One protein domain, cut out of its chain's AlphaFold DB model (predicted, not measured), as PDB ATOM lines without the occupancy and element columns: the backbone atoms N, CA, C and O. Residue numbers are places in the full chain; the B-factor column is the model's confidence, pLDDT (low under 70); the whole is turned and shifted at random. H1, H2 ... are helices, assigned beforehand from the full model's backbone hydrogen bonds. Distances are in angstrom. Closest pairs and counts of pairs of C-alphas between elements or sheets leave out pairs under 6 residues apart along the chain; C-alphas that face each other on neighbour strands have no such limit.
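Overview. This is residues 138 to 214 of the 215 residues of the protein "THAP-type domain-containing protein" of Gorilla gorilla gorilla (UniProt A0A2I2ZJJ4). A long helix, H2, has H1 at its first end and a helical hairpin, H3 and H4, at its last end, with H4 folding back toward H2; the four helices make a loose zigzag, not a closed bundle. Before H1 runs a long stretch with no named element, residues 138 to 151, of which residues 139 to 144 stick out as a free tail. The printed part has 77 residues with four named helices, in the order H1, H2, H3, H4, and no named strand; its class is all helix. It is loose, with a radius of gyration of the C-alphas of 15.9 A, and elongated, spanning 48 by 27 by 21 A.

Along the chain. The printed part begins at Leu 138, and residues 138 to 151 have no named element. H1, residues 152 to 161, begins at C-alpha 152 at (47.902, -19.992, 17.725). H2, residues 165 to 182, is the longest helix at 25.7 A from first to last C-alpha and begins at C-alpha 165 at (56.068, -20.890, -1.584). H3, residues 185 to 199, measures 20.7 A. H4, residues 203 to 213, measures 15.8 A and ends at C-alpha 213 at (46.584, -5.999, 20.009).

Arrangement. H2 touches H1 with residues 167 to 171 alone; the closest C-alphas of the two, those of Ala 159 and Val 167, are 6.6 A apart. The two run opposite ways at a steep tilt of 51 degrees. H2 and H3 touch only at the corner by their link, with the C-alphas of Phe 181 and Leu 187 closest at 5.3 A. They run opposite ways at a steep tilt of 69.8 degrees, only just short of about perpendicular. H3 and H4 form a hairpin and touch, running opposite ways at a shallow tilt of 16 degrees; their closest C-alphas, those of Phe 199 and Gly 205, are 5.2 A apart. H4 is close to H2 but not clearly touching, about perpendicular at 85 degrees, with the C-alphas of Cys 178 and Cys 212 closest at 7.9 A. H1 is apart from H3 and from H4. In H1, H2, H3 and H4 every O i to N i+4 pair is within hydrogen-bond range.

Size, cuts and confidence. The two C-alphas farthest apart, those of Lys 140 and Val 197, are 50.0 A apart. Residues 139 to 144 and residues 161 to 166 stand free; the body without them spans 42 by 24 by 22 A. The printed part has no cut, and the links H1 to H2, H2 to H3 and H3 to H4 are tight. The mean pLDDT of the printed part is 74.1, and it is under 70 at residues 138 to 161, residue 163 and residues 213 to 214.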
ATOM      1  N   LEU A 138      65.880 -25.579  26.754       52.47
ATOM      2  CA  LEU A 138      66.529 -25.069  25.537       52.47
ATOM      3  C   LEU A 138      68.008 -25.475  25.457       52.47
ATOM      4  O   LEU A 138      68.490 -25.780  24.373       52.47
ATOM      5  N   GLU A 139      68.718 -25.542  26.588       54.22
ATOM      6  CA  GLU A 139      70.107 -26.036  26.632       54.22
ATOM      7  C   GLU A 139      70.215 -27.507  26.214       54.22
ATOM      8  O   GLU A 139      71.168 -27.902  25.546       54.22
ATOM      9  N   LYS A 140      69.225 -28.328  26.585       59.41
ATOM     10  CA  LYS A 140      69.198 -29.758  26.244       59.41
ATOM     11  C   LYS A 140      68.613 -30.029  24.854       59.41
ATOM     12  O   LYS A 140      68.933 -31.048  24.248       59.41
ATOM     13  N   TYR A 141      67.772 -29.125  24.355       50.62
ATOM     14  CA  TYR A 141      67.106 -29.216  23.059       50.62
ATOM     15  C   TYR A 141      67.086 -27.828  22.398       50.62
ATOM     16  O   TYR A 141      66.093 -27.110  22.509       50.62
ATOM     17  N   PRO A 142      68.149 -27.436  21.673       50.97
ATOM     18  CA  PRO A 142      68.282 -26.083  21.118       50.97
ATOM     19  C   PRO A 142      67.246 -25.750  20.033       50.97
ATOM     20  O   PRO A 142      67.077 -24.590  19.675       50.97
ATOM     21  N   GLN A 143      66.532 -26.756  19.522       48.91
ATOM     22  CA  GLN A 143      65.413 -26.578  18.592       48.91
ATOM     23  C   GLN A 143      64.037 -26.537  19.283       48.91
ATOM     24  O   GLN A 143      63.019 -26.370  18.614       48.91
ATOM     25  N   ALA A 144      63.970 -26.712  20.607       49.16
ATOM     26  CA  ALA A 144      62.711 -26.669  21.341       49.16
ATOM     27  C   ALA A 144      62.258 -25.217  21.547       49.16
ATOM     28  O   ALA A 144      62.991 -24.396  22.090       49.16
ATOM     29  N   VAL A 145      61.022 -24.907  21.147       52.56
ATOM     30  CA  VAL A 145      60.417 -23.575  21.302       52.56
ATOM     31  C   VAL A 145      59.320 -23.634  22.362       52.56
ATOM     32  O   VAL A 145      58.407 -24.456  22.280       52.56
ATOM     33  N   TYR A 146      59.391 -22.751  23.358       46.69
ATOM     34  CA  TYR A 146      58.364 -22.633  24.393       46.69
ATOM     35  C   TYR A 146      57.232 -21.710  23.922       46.69
ATOM     36  O   TYR A 146      57.456 -20.528  23.672       46.69
ATOM     37  N   THR A 147      56.005 -22.225  23.815       49.91
ATOM     38  CA  THR A 147      54.841 -21.444  23.359       49.91
ATOM     39  C   THR A 147      53.821 -21.239  24.481       49.91
ATOM     40  O   THR A 147      53.295 -22.214  25.017       49.91
ATOM     41  N   LEU A 148      53.478 -19.982  24.797       41.44
ATOM     42  CA  LEU A 148      52.510 -19.618  25.852       41.44
ATOM     43  C   LEU A 148      51.027 -19.855  25.486       41.44
ATOM     44  O   LEU A 148      50.149 -19.649  26.324       41.44
ATOM     45  N   CYS A 149      50.727 -20.307  24.264       48.59
ATOM     46  CA  CYS A 149      49.383 -20.694  23.828       48.59
ATOM     47  C   CYS A 149      49.473 -21.817  22.782       48.59
ATOM     48  O   CYS A 149      50.171 -21.673  21.778       48.59
ATOM     49  N   SER A 150      48.782 -22.936  23.020       48.53
ATOM     50  CA  SER A 150      48.972 -24.196  22.281       48.53
ATOM     51  C   SER A 150      48.408 -24.209  20.859       48.53
ATOM     52  O   SER A 150      48.829 -25.034  20.055       48.53
ATOM     53  N   SER A 151      47.467 -23.325  20.527       50.97
ATOM     54  CA  SER A 151      46.755 -23.348  19.242       50.97
ATOM     55  C   SER A 151      47.267 -22.307  18.241       50.97
ATOM     56  O   SER A 151      47.523 -22.652  17.091       50.97
ATOM     57  N   CYS A 152      47.468 -21.051  18.650       54.12
ATOM     58  CA  CYS A 152      47.902 -19.992  17.725       54.12
ATOM     59  C   CYS A 152      49.401 -20.063  17.395       54.12
ATOM     60  O   CYS A 152      49.789 -19.897  16.240       54.12
ATOM     61  N   ALA A 153      50.247 -20.352  18.389       61.25
ATOM     62  CA  ALA A 153      51.695 -20.348  18.202       61.25
ATOM     63  C   ALA A 153      52.186 -21.557  17.388       61.25
ATOM     64  O   ALA A 153      53.077 -21.408  16.556       61.25
ATOM     65  N   LEU A 154      51.573 -22.733  17.572       61.91
ATOM     66  CA  LEU A 154      51.942 -23.939  16.827       61.91
ATOM     67  C   LEU A 154      51.565 -23.829  15.346       61.91
ATOM     68  O   LEU A 154      52.387 -24.138  14.490       61.91
ATOM     69  N   ASN A 155      50.361 -23.343  15.035       63.22
ATOM     70  CA  ASN A 155      49.929 -23.154  13.647       63.22
ATOM     71  C   ASN A 155      50.798 -22.120  12.922       63.22
ATOM     72  O   ASN A 155      51.178 -22.341  11.776       63.22
ATOM     73  N   MET A 156      51.158 -21.029  13.605       64.19
ATOM     74  CA  MET A 156      52.066 -20.018  13.065       64.19
ATOM     75  C   MET A 156      53.468 -20.587  12.824       64.19
ATOM     76  O   MET A 156      54.069 -20.341  11.783       64.19
ATOM     77  N   TRP A 157      53.980 -21.385  13.763       66.25
ATOM     78  CA  TRP A 157      55.284 -22.026  13.628       66.25
ATOM     79  C   TRP A 157      55.300 -23.057  12.494       66.25
ATOM     80  O   TRP A 157      56.212 -23.050  11.678       66.25
ATOM     81  N   LEU A 158      54.261 -23.887  12.376       64.19
ATOM     82  CA  LEU A 158      54.116 -24.820  11.260       64.19
ATOM     83  C   LEU A 158      54.034 -24.077   9.923       64.19
ATOM     84  O   LEU A 158      54.733 -24.452   8.991       64.19
ATOM     85  N   ALA A 159      53.254 -22.996   9.834       66.00
ATOM     86  CA  ALA A 159      53.180 -22.180   8.621       66.00
ATOM     87  C   ALA A 159      54.539 -21.555   8.250       66.00
ATOM     88  O   ALA A 159      54.885 -21.519   7.073       66.00
ATOM     89  N   LYS A 160      55.330 -21.123   9.244       64.81
ATOM     90  CA  LYS A 160      56.700 -20.609   9.056       64.81
ATOM     91  C   LYS A 160      57.698 -21.685   8.622       64.81
ATOM     92  O   LYS A 160      58.611 -21.385   7.862       64.81
ATOM     93  N   SER A 161      57.524 -22.916   9.094       65.31
ATOM     94  CA  SER A 161      58.430 -24.043   8.832       65.31
ATOM     95  C   SER A 161      58.098 -24.824   7.553       65.31
ATOM     96  O   SER A 161      58.889 -25.659   7.119       65.31
ATOM     97  N   VAL A 162      56.932 -24.593   6.943       72.00
ATOM     98  CA  VAL A 162      56.497 -25.272   5.714       72.00
ATOM     99  C   VAL A 162      57.159 -24.637   4.485       72.00
ATOM    100  O   VAL A 162      56.997 -23.451   4.212       72.00
ATOM    101  N   SER A 163      57.851 -25.450   3.684       64.69
ATOM    102  CA  SER A 163      58.528 -25.049   2.440       64.69
ATOM    103  C   SER A 163      57.580 -24.946   1.232       64.69
ATOM    104  O   SER A 163      57.906 -25.360   0.120       64.69
ATOM    105  N   VAL A 164      56.382 -24.396   1.436       78.94
ATOM    106  CA  VAL A 164      55.417 -24.131   0.360       78.94
ATOM    107  C   VAL A 164      55.436 -22.641   0.053       78.94
ATOM    108  O   VAL A 164      54.986 -21.833   0.861       78.94
ATOM    109  N   MET A 165      55.899 -22.284  -1.147       73.88
ATOM    110  CA  MET A 165      56.068 -20.890  -1.584       73.88
ATOM    111  C   MET A 165      54.814 -20.033  -1.360       73.88
ATOM    112  O   MET A 165      54.902 -18.925  -0.840       73.88
ATOM    113  N   GLY A 166      53.632 -20.567  -1.691       80.50
ATOM    114  CA  GLY A 166      52.366 -19.856  -1.491       80.50
ATOM    115  C   GLY A 166      52.069 -19.529  -0.023       80.50
ATOM    116  O   GLY A 166      51.561 -18.450   0.271       80.50
ATOM    117  N   VAL A 167      52.440 -20.418   0.903       73.56
ATOM    118  CA  VAL A 167      52.270 -20.199   2.348       73.56
ATOM    119  C   VAL A 167      53.232 -19.119   2.836       73.56
ATOM    120  O   VAL A 167      52.812 -18.216   3.556       73.56
ATOM    121  N   SER A 168      54.494 -19.152   2.400       71.88
ATOM    122  CA  SER A 168      55.493 -18.142   2.771       71.88
ATOM    123  C   SER A 168      55.133 -16.743   2.263       71.88
ATOM    124  O   SER A 168      55.301 -15.771   2.996       71.88
ATOM    125  N   VAL A 169      54.614 -16.636   1.034       81.25
ATOM    126  CA  VAL A 169      54.144 -15.361   0.467       81.25
ATOM    127  C   VAL A 169      52.966 -14.824   1.272       81.25
ATOM    128  O   VAL A 169      53.033 -13.696   1.750       81.25
ATOM    129  N   ALA A 170      51.927 -15.637   1.488       82.06
ATOM    130  CA  ALA A 170      50.750 -15.216   2.244       82.06
ATOM    131  C   ALA A 170      51.115 -14.771   3.668       82.06
ATOM    132  O   ALA A 170      50.634 -13.745   4.144       82.06
ATOM    133  N   LEU A 171      52.004 -15.515   4.329       78.50
ATOM    134  CA  LEU A 171      52.460 -15.183   5.668       78.50
ATOM    135  C   LEU A 171      53.234 -13.861   5.709       78.50
ATOM    136  O   LEU A 171      52.934 -13.022   6.554       78.50
ATOM    137  N   ARG A 172      54.176 -13.646   4.780       78.44
ATOM    138  CA  ARG A 172      54.921 -12.384   4.678       78.44
ATOM    139  C   ARG A 172      53.983 -11.203   4.446       78.44
ATOM    140  O   ARG A 172      54.119 -10.183   5.109       78.44
ATOM    141  N   THR A 173      53.003 -11.351   3.557       86.25
ATOM    142  CA  THR A 173      52.010 -10.301   3.303       86.25
ATOM    143  C   THR A 173      51.200  -9.980   4.559       86.25
ATOM    144  O   THR A 173      50.985  -8.811   4.862       86.25
ATOM    145  N   ILE A 174      50.782 -10.990   5.329       83.12
ATOM    146  CA  ILE A 174      50.083 -10.768   6.604       83.12
ATOM    147  C   ILE A 174      50.987 -10.022   7.595       83.12
ATOM    148  O   ILE A 174      50.532  -9.074   8.229       83.12
ATOM    149  N   GLU A 175      52.263 -10.398   7.705       81.69
ATOM    150  CA  GLU A 175      53.232  -9.714   8.572       81.69
ATOM    151  C   GLU A 175      53.445  -8.247   8.162       81.69
ATOM    152  O   GLU A 175      53.476  -7.365   9.021       81.69
ATOM    153  N   GLU A 176      53.530  -7.959   6.862       85.50
ATOM    154  CA  GLU A 176      53.647  -6.597   6.325       85.50
ATOM    155  C   GLU A 176      52.402  -5.752   6.620       85.50
ATOM    156  O   GLU A 176      52.522  -4.601   7.046       85.50
ATOM    157  N   VAL A 177      51.206  -6.326   6.456       86.62
ATOM    158  CA  VAL A 177      49.936  -5.665   6.784       86.62
ATOM    159  C   VAL A 177      49.844  -5.389   8.285       86.62
ATOM    160  O   VAL A 177      49.514  -4.272   8.684       86.62
ATOM    161  N   CYS A 178      50.189  -6.359   9.136       83.50
ATOM    162  CA  CYS A 178      50.229  -6.148  10.582       83.50
ATOM    163  C   CYS A 178      51.237  -5.053  10.952       83.50
ATOM    164  O   CYS A 178      50.902  -4.156  11.728       83.50
ATOM    165  N   SER A 179      52.437  -5.075  10.365       84.69
ATOM    166  CA  SER A 179      53.454  -4.041  10.573       84.69
ATOM    167  C   SER A 179      52.931  -2.660  10.188       84.69
ATOM    168  O   SER A 179      53.116  -1.714  10.948       84.69
ATOM    169  N   PHE A 180      52.231  -2.534   9.057       89.94
ATOM    170  CA  PHE A 180      51.647  -1.272   8.607       89.94
ATOM    171  C   PHE A 180      50.726  -0.644   9.663       89.94
ATOM    172  O   PHE A 180      50.912   0.524   9.999       89.94
ATOM    173  N   PHE A 181      49.799  -1.411  10.243       88.06
ATOM    174  CA  PHE A 181      48.889  -0.889  11.269       88.06
ATOM    175  C   PHE A 181      49.585  -0.586  12.602       88.06
ATOM    176  O   PHE A 181      49.182   0.340  13.300       88.06
ATOM    177  N   HIS A 182      50.659  -1.304  12.936       84.25
ATOM    178  CA  HIS A 182      51.435  -1.065  14.158       84.25
ATOM    179  C   HIS A 182      52.400   0.126  14.063       84.25
ATOM    180  O   HIS A 182      52.895   0.590  15.089       84.25
ATOM    181  N   ARG A 183      52.655   0.666  12.863       89.12
ATOM    182  CA  ARG A 183      53.512   1.854  12.684       89.12
ATOM    183  C   ARG A 183      52.955   3.108  13.349       89.12
ATOM    184  O   ARG A 183      53.723   4.023  13.632       89.12
ATOM    185  N   SER A 184      51.641   3.189  13.551       90.06
ATOM    186  CA  SER A 184      50.995   4.375  14.106       90.06
ATOM    187  C   SER A 184      49.745   3.996  14.908       90.06
ATOM    188  O   SER A 184      48.887   3.269  14.404       90.06
ATOM    189  N   PRO A 185      49.578   4.532  16.133       86.88
ATOM    190  CA  PRO A 185      48.382   4.284  16.936       86.88
ATOM    191  C   PRO A 185      47.103   4.819  16.270       86.88
ATOM    192  O   PRO A 185      46.024   4.286  16.516       86.88
ATOM    193  N   GLN A 186      47.209   5.828  15.397       90.94
ATOM    194  CA  GLN A 186      46.083   6.340  14.615       90.94
ATOM    195  C   GLN A 186      45.588   5.308  13.590       90.94
ATOM    196  O   GLN A 186      44.383   5.108  13.472       90.94
ATOM    197  N   LEU A 187      46.493   4.600  12.904       89.56
ATOM    198  CA  LEU A 187      46.122   3.539  11.954       89.56
ATOM    199  C   LEU A 187      45.420   2.371  12.652       89.56
ATOM    200  O   LEU A 187      44.449   1.824  12.127       89.56
ATOM    201  N   LEU A 188      45.880   2.011  13.852       88.25
ATOM    202  CA  LEU A 188      45.241   0.977  14.660       88.25
ATOM    203  C   LEU A 188      43.838   1.405  15.123       88.25
ATOM    204  O   LEU A 188      42.908   0.599  15.102       88.25
ATOM    205  N   LEU A 189      43.665   2.679  15.489       88.81
ATOM    206  CA  LEU A 189      42.361   3.233  15.856       88.81
ATOM    207  C   LEU A 189      41.388   3.241  14.668       88.81
ATOM    208  O   LEU A 189      40.236   2.838  14.826       88.81
ATOM    209  N   GLU A 190      41.850   3.622  13.477       92.12
ATOM    210  CA  GLU A 190      41.052   3.550  12.247       92.12
ATOM    211  C   GLU A 190      40.635   2.113  11.926       92.12
ATOM    212  O   GLU A 190      39.454   1.840  11.697       92.12
ATOM    213  N   LEU A 191      41.563   1.153  12.019       89.81
ATOM    214  CA  LEU A 191      41.250  -0.270  11.871       89.81
ATOM    215  C   LEU A 191      40.170  -0.705  12.873       89.81
ATOM    216  O   LEU A 191      39.214  -1.395  12.517       89.81
ATOM    217  N   HIS A 192      40.277  -0.267  14.125       88.56
ATOM    218  CA  HIS A 192      39.304  -0.570  15.168       88.56
ATOM    219  C   HIS A 192      37.931   0.033  14.883       88.56
ATOM    220  O   HIS A 192      36.913  -0.627  15.127       88.56
ATOM    221  N   ASN A 193      37.882   1.252  14.360       90.06
ATOM    222  CA  ASN A 193      36.648   1.917  13.964       90.06
ATOM    223  C   ASN A 193      35.978   1.160  12.813       90.06
ATOM    224  O   ASN A 193      34.807   0.800  12.929       90.06
ATOM    225  N   VAL A 194      36.734   0.791  11.778       92.19
ATOM    226  CA  VAL A 194      36.235  -0.012  10.650       92.19
ATOM    227  C   VAL A 194      35.710  -1.370  11.123       92.19
ATOM    228  O   VAL A 194      34.601  -1.759  10.758       92.19
ATOM    229  N   ILE A 195      36.435  -2.068  12.004       89.62
ATOM    230  CA  ILE A 195      35.961  -3.326  12.604       89.62
ATOM    231  C   ILE A 195      34.663  -3.096  13.393       89.62
ATOM    232  O   ILE A 195      33.745  -3.912  13.327       89.62
ATOM    233  N   SER A 196      34.551  -1.985  14.128       88.62
ATOM    234  CA  SER A 196      33.331  -1.647  14.878       88.62
ATOM    235  C   SER A 196      32.130  -1.467  13.959       88.62
ATOM    236  O   SER A 196      31.054  -1.977  14.271       88.62
ATOM    237  N   VAL A 197      32.329  -0.773  12.835       91.19
ATOM    238  CA  VAL A 197      31.299  -0.494  11.828       91.19
ATOM    239  C   VAL A 197      30.872  -1.782  11.123       91.19
ATOM    240  O   VAL A 197      29.684  -2.095  11.093       91.19
ATOM    241  N   LEU A 198      31.825  -2.573  10.624       90.25
ATOM    242  CA  LEU A 198      31.542  -3.795   9.864       90.25
ATOM    243  C   LEU A 198      30.910  -4.899  10.717       90.25
ATOM    244  O   LEU A 198      30.044  -5.631  10.246       90.25
ATOM    245  N   PHE A 199      31.341  -5.031  11.971       88.44
ATOM    246  CA  PHE A 199      30.905  -6.119  12.847       88.44
ATOM    247  C   PHE A 199      29.881  -5.691  13.896       88.44
ATOM    248  O   PHE A 199      29.546  -6.517  14.748       88.44
ATOM    249  N   GLN A 200      29.412  -4.438  13.874       88.81
ATOM    250  CA  GLN A 200      28.420  -3.879  14.806       88.81
ATOM    251  C   GLN A 200      28.727  -4.198  16.282       88.81
ATOM    252  O   GLN A 200      27.846  -4.532  17.070       88.81
ATOM    253  N   ASN A 201      30.010  -4.167  16.665       75.62
ATOM    254  CA  ASN A 201      30.491  -4.560  18.001       75.62
ATOM    255  C   ASN A 201      30.063  -5.964  18.478       75.62
ATOM    256  O   ASN A 201      30.028  -6.243  19.684       75.62
ATOM    257  N   SER A 202      29.788  -6.872  17.542       82.00
ATOM    258  CA  SER A 202      29.552  -8.283  17.822       82.00
ATOM    259  C   SER A 202      30.745  -8.923  18.530       82.00
ATOM    260  O   SER A 202      31.875  -8.424  18.502       82.00
ATOM    261  N   LYS A 203      30.503 -10.085  19.145       79.44
ATOM    262  CA  LYS A 203      31.543 -10.888  19.801       79.44
ATOM    263  C   LYS A 203      32.772 -11.093  18.898       79.44
ATOM    264  O   LYS A 203      33.890 -10.911  19.360       79.44
ATOM    265  N   ARG A 204      32.551 -11.354  17.603       78.50
ATOM    266  CA  ARG A 204      33.615 -11.513  16.598       78.50
ATOM    267  C   ARG A 204      34.431 -10.240  16.381       78.50
ATOM    268  O   ARG A 204      35.648 -10.311  16.288       78.50
ATOM    269  N   GLY A 205      33.779  -9.076  16.341       82.12
ATOM    270  CA  GLY A 205      34.478  -7.795  16.220       82.12
ATOM    271  C   GLY A 205      35.352  -7.484  17.439       82.12
ATOM    272  O   GLY A 205      36.439  -6.935  17.290       82.12
ATOM    273  N   LYS A 206      34.910  -7.870  18.643       78.50
ATOM    274  CA  LYS A 206      35.704  -7.727  19.876       78.50
ATOM    275  C   LYS A 206      36.912  -8.668  19.887       78.50
ATOM    276  O   LYS A 206      38.013  -8.211  20.159       78.50
ATOM    277  N   GLU A 207      36.716  -9.933  19.517       78.25
ATOM    278  CA  GLU A 207      37.804 -10.915  19.379       78.25
ATOM    279  C   GLU A 207      38.851 -10.458  18.350       78.25
ATOM    280  O   GLU A 207      40.047 -10.546  18.608       78.25
ATOM    281  N   LEU A 208      38.422  -9.903  17.211       79.00
ATOM    282  CA  LEU A 208      39.338  -9.423  16.174       79.00
ATOM    283  C   LEU A 208      40.200  -8.246  16.656       79.00
ATOM    284  O   LEU A 208      41.404  -8.239  16.421       79.00
ATOM    285  N   LYS A 209      39.610  -7.294  17.391       81.88
ATOM    286  CA  LYS A 209      40.355  -6.187  18.019       81.88
ATOM    287  C   LYS A 209      41.377  -6.682  19.044       81.88
ATOM    288  O   LYS A 209      42.475  -6.143  19.120       81.88
ATOM    289  N   GLU A 210      41.038  -7.705  19.829       78.38
ATOM    290  CA  GLU A 210      41.976  -8.315  20.783       78.38
ATOM    291  C   GLU A 210      43.146  -9.012  20.070       78.38
ATOM    292  O   GLU A 210      44.288  -8.927  20.527       78.38
ATOM    293  N   ILE A 211      42.896  -9.655  18.925       73.25
ATOM    294  CA  ILE A 211      43.950 -10.275  18.105       73.25
ATOM    295  C   ILE A 211      44.897  -9.208  17.547       73.25
ATOM    296  O   ILE A 211      46.109  -9.370  17.650       73.25
ATOM    297  N   CYS A 212      44.366  -8.091  17.042       72.75
ATOM    298  CA  CYS A 212      45.177  -6.981  16.534       72.75
ATOM    299  C   CYS A 212      46.070  -6.323  17.601       72.75
ATOM    300  O   CYS A 212      47.023  -5.651  17.234       72.75
ATOM    301  N   HIS A 213      45.782  -6.514  18.893       67.06
ATOM    302  CA  HIS A 213      46.584  -5.999  20.009       67.06
ATOM    303  C   HIS A 213      47.561  -7.011  20.623       67.06
ATOM    304  O   HIS A 213      48.417  -6.620  21.413       67.06
ATOM    305  N   SER A 214      47.392  -8.305  20.350       59.44
ATOM    306  CA  SER A 214      48.123  -9.385  21.033       59.44
ATOM    307  C   SER A 214      49.257  -9.991  20.203       59.44
ATOM    308  O   SER A 214      49.815 -11.013  20.612       59.44
TER     309      SER A 214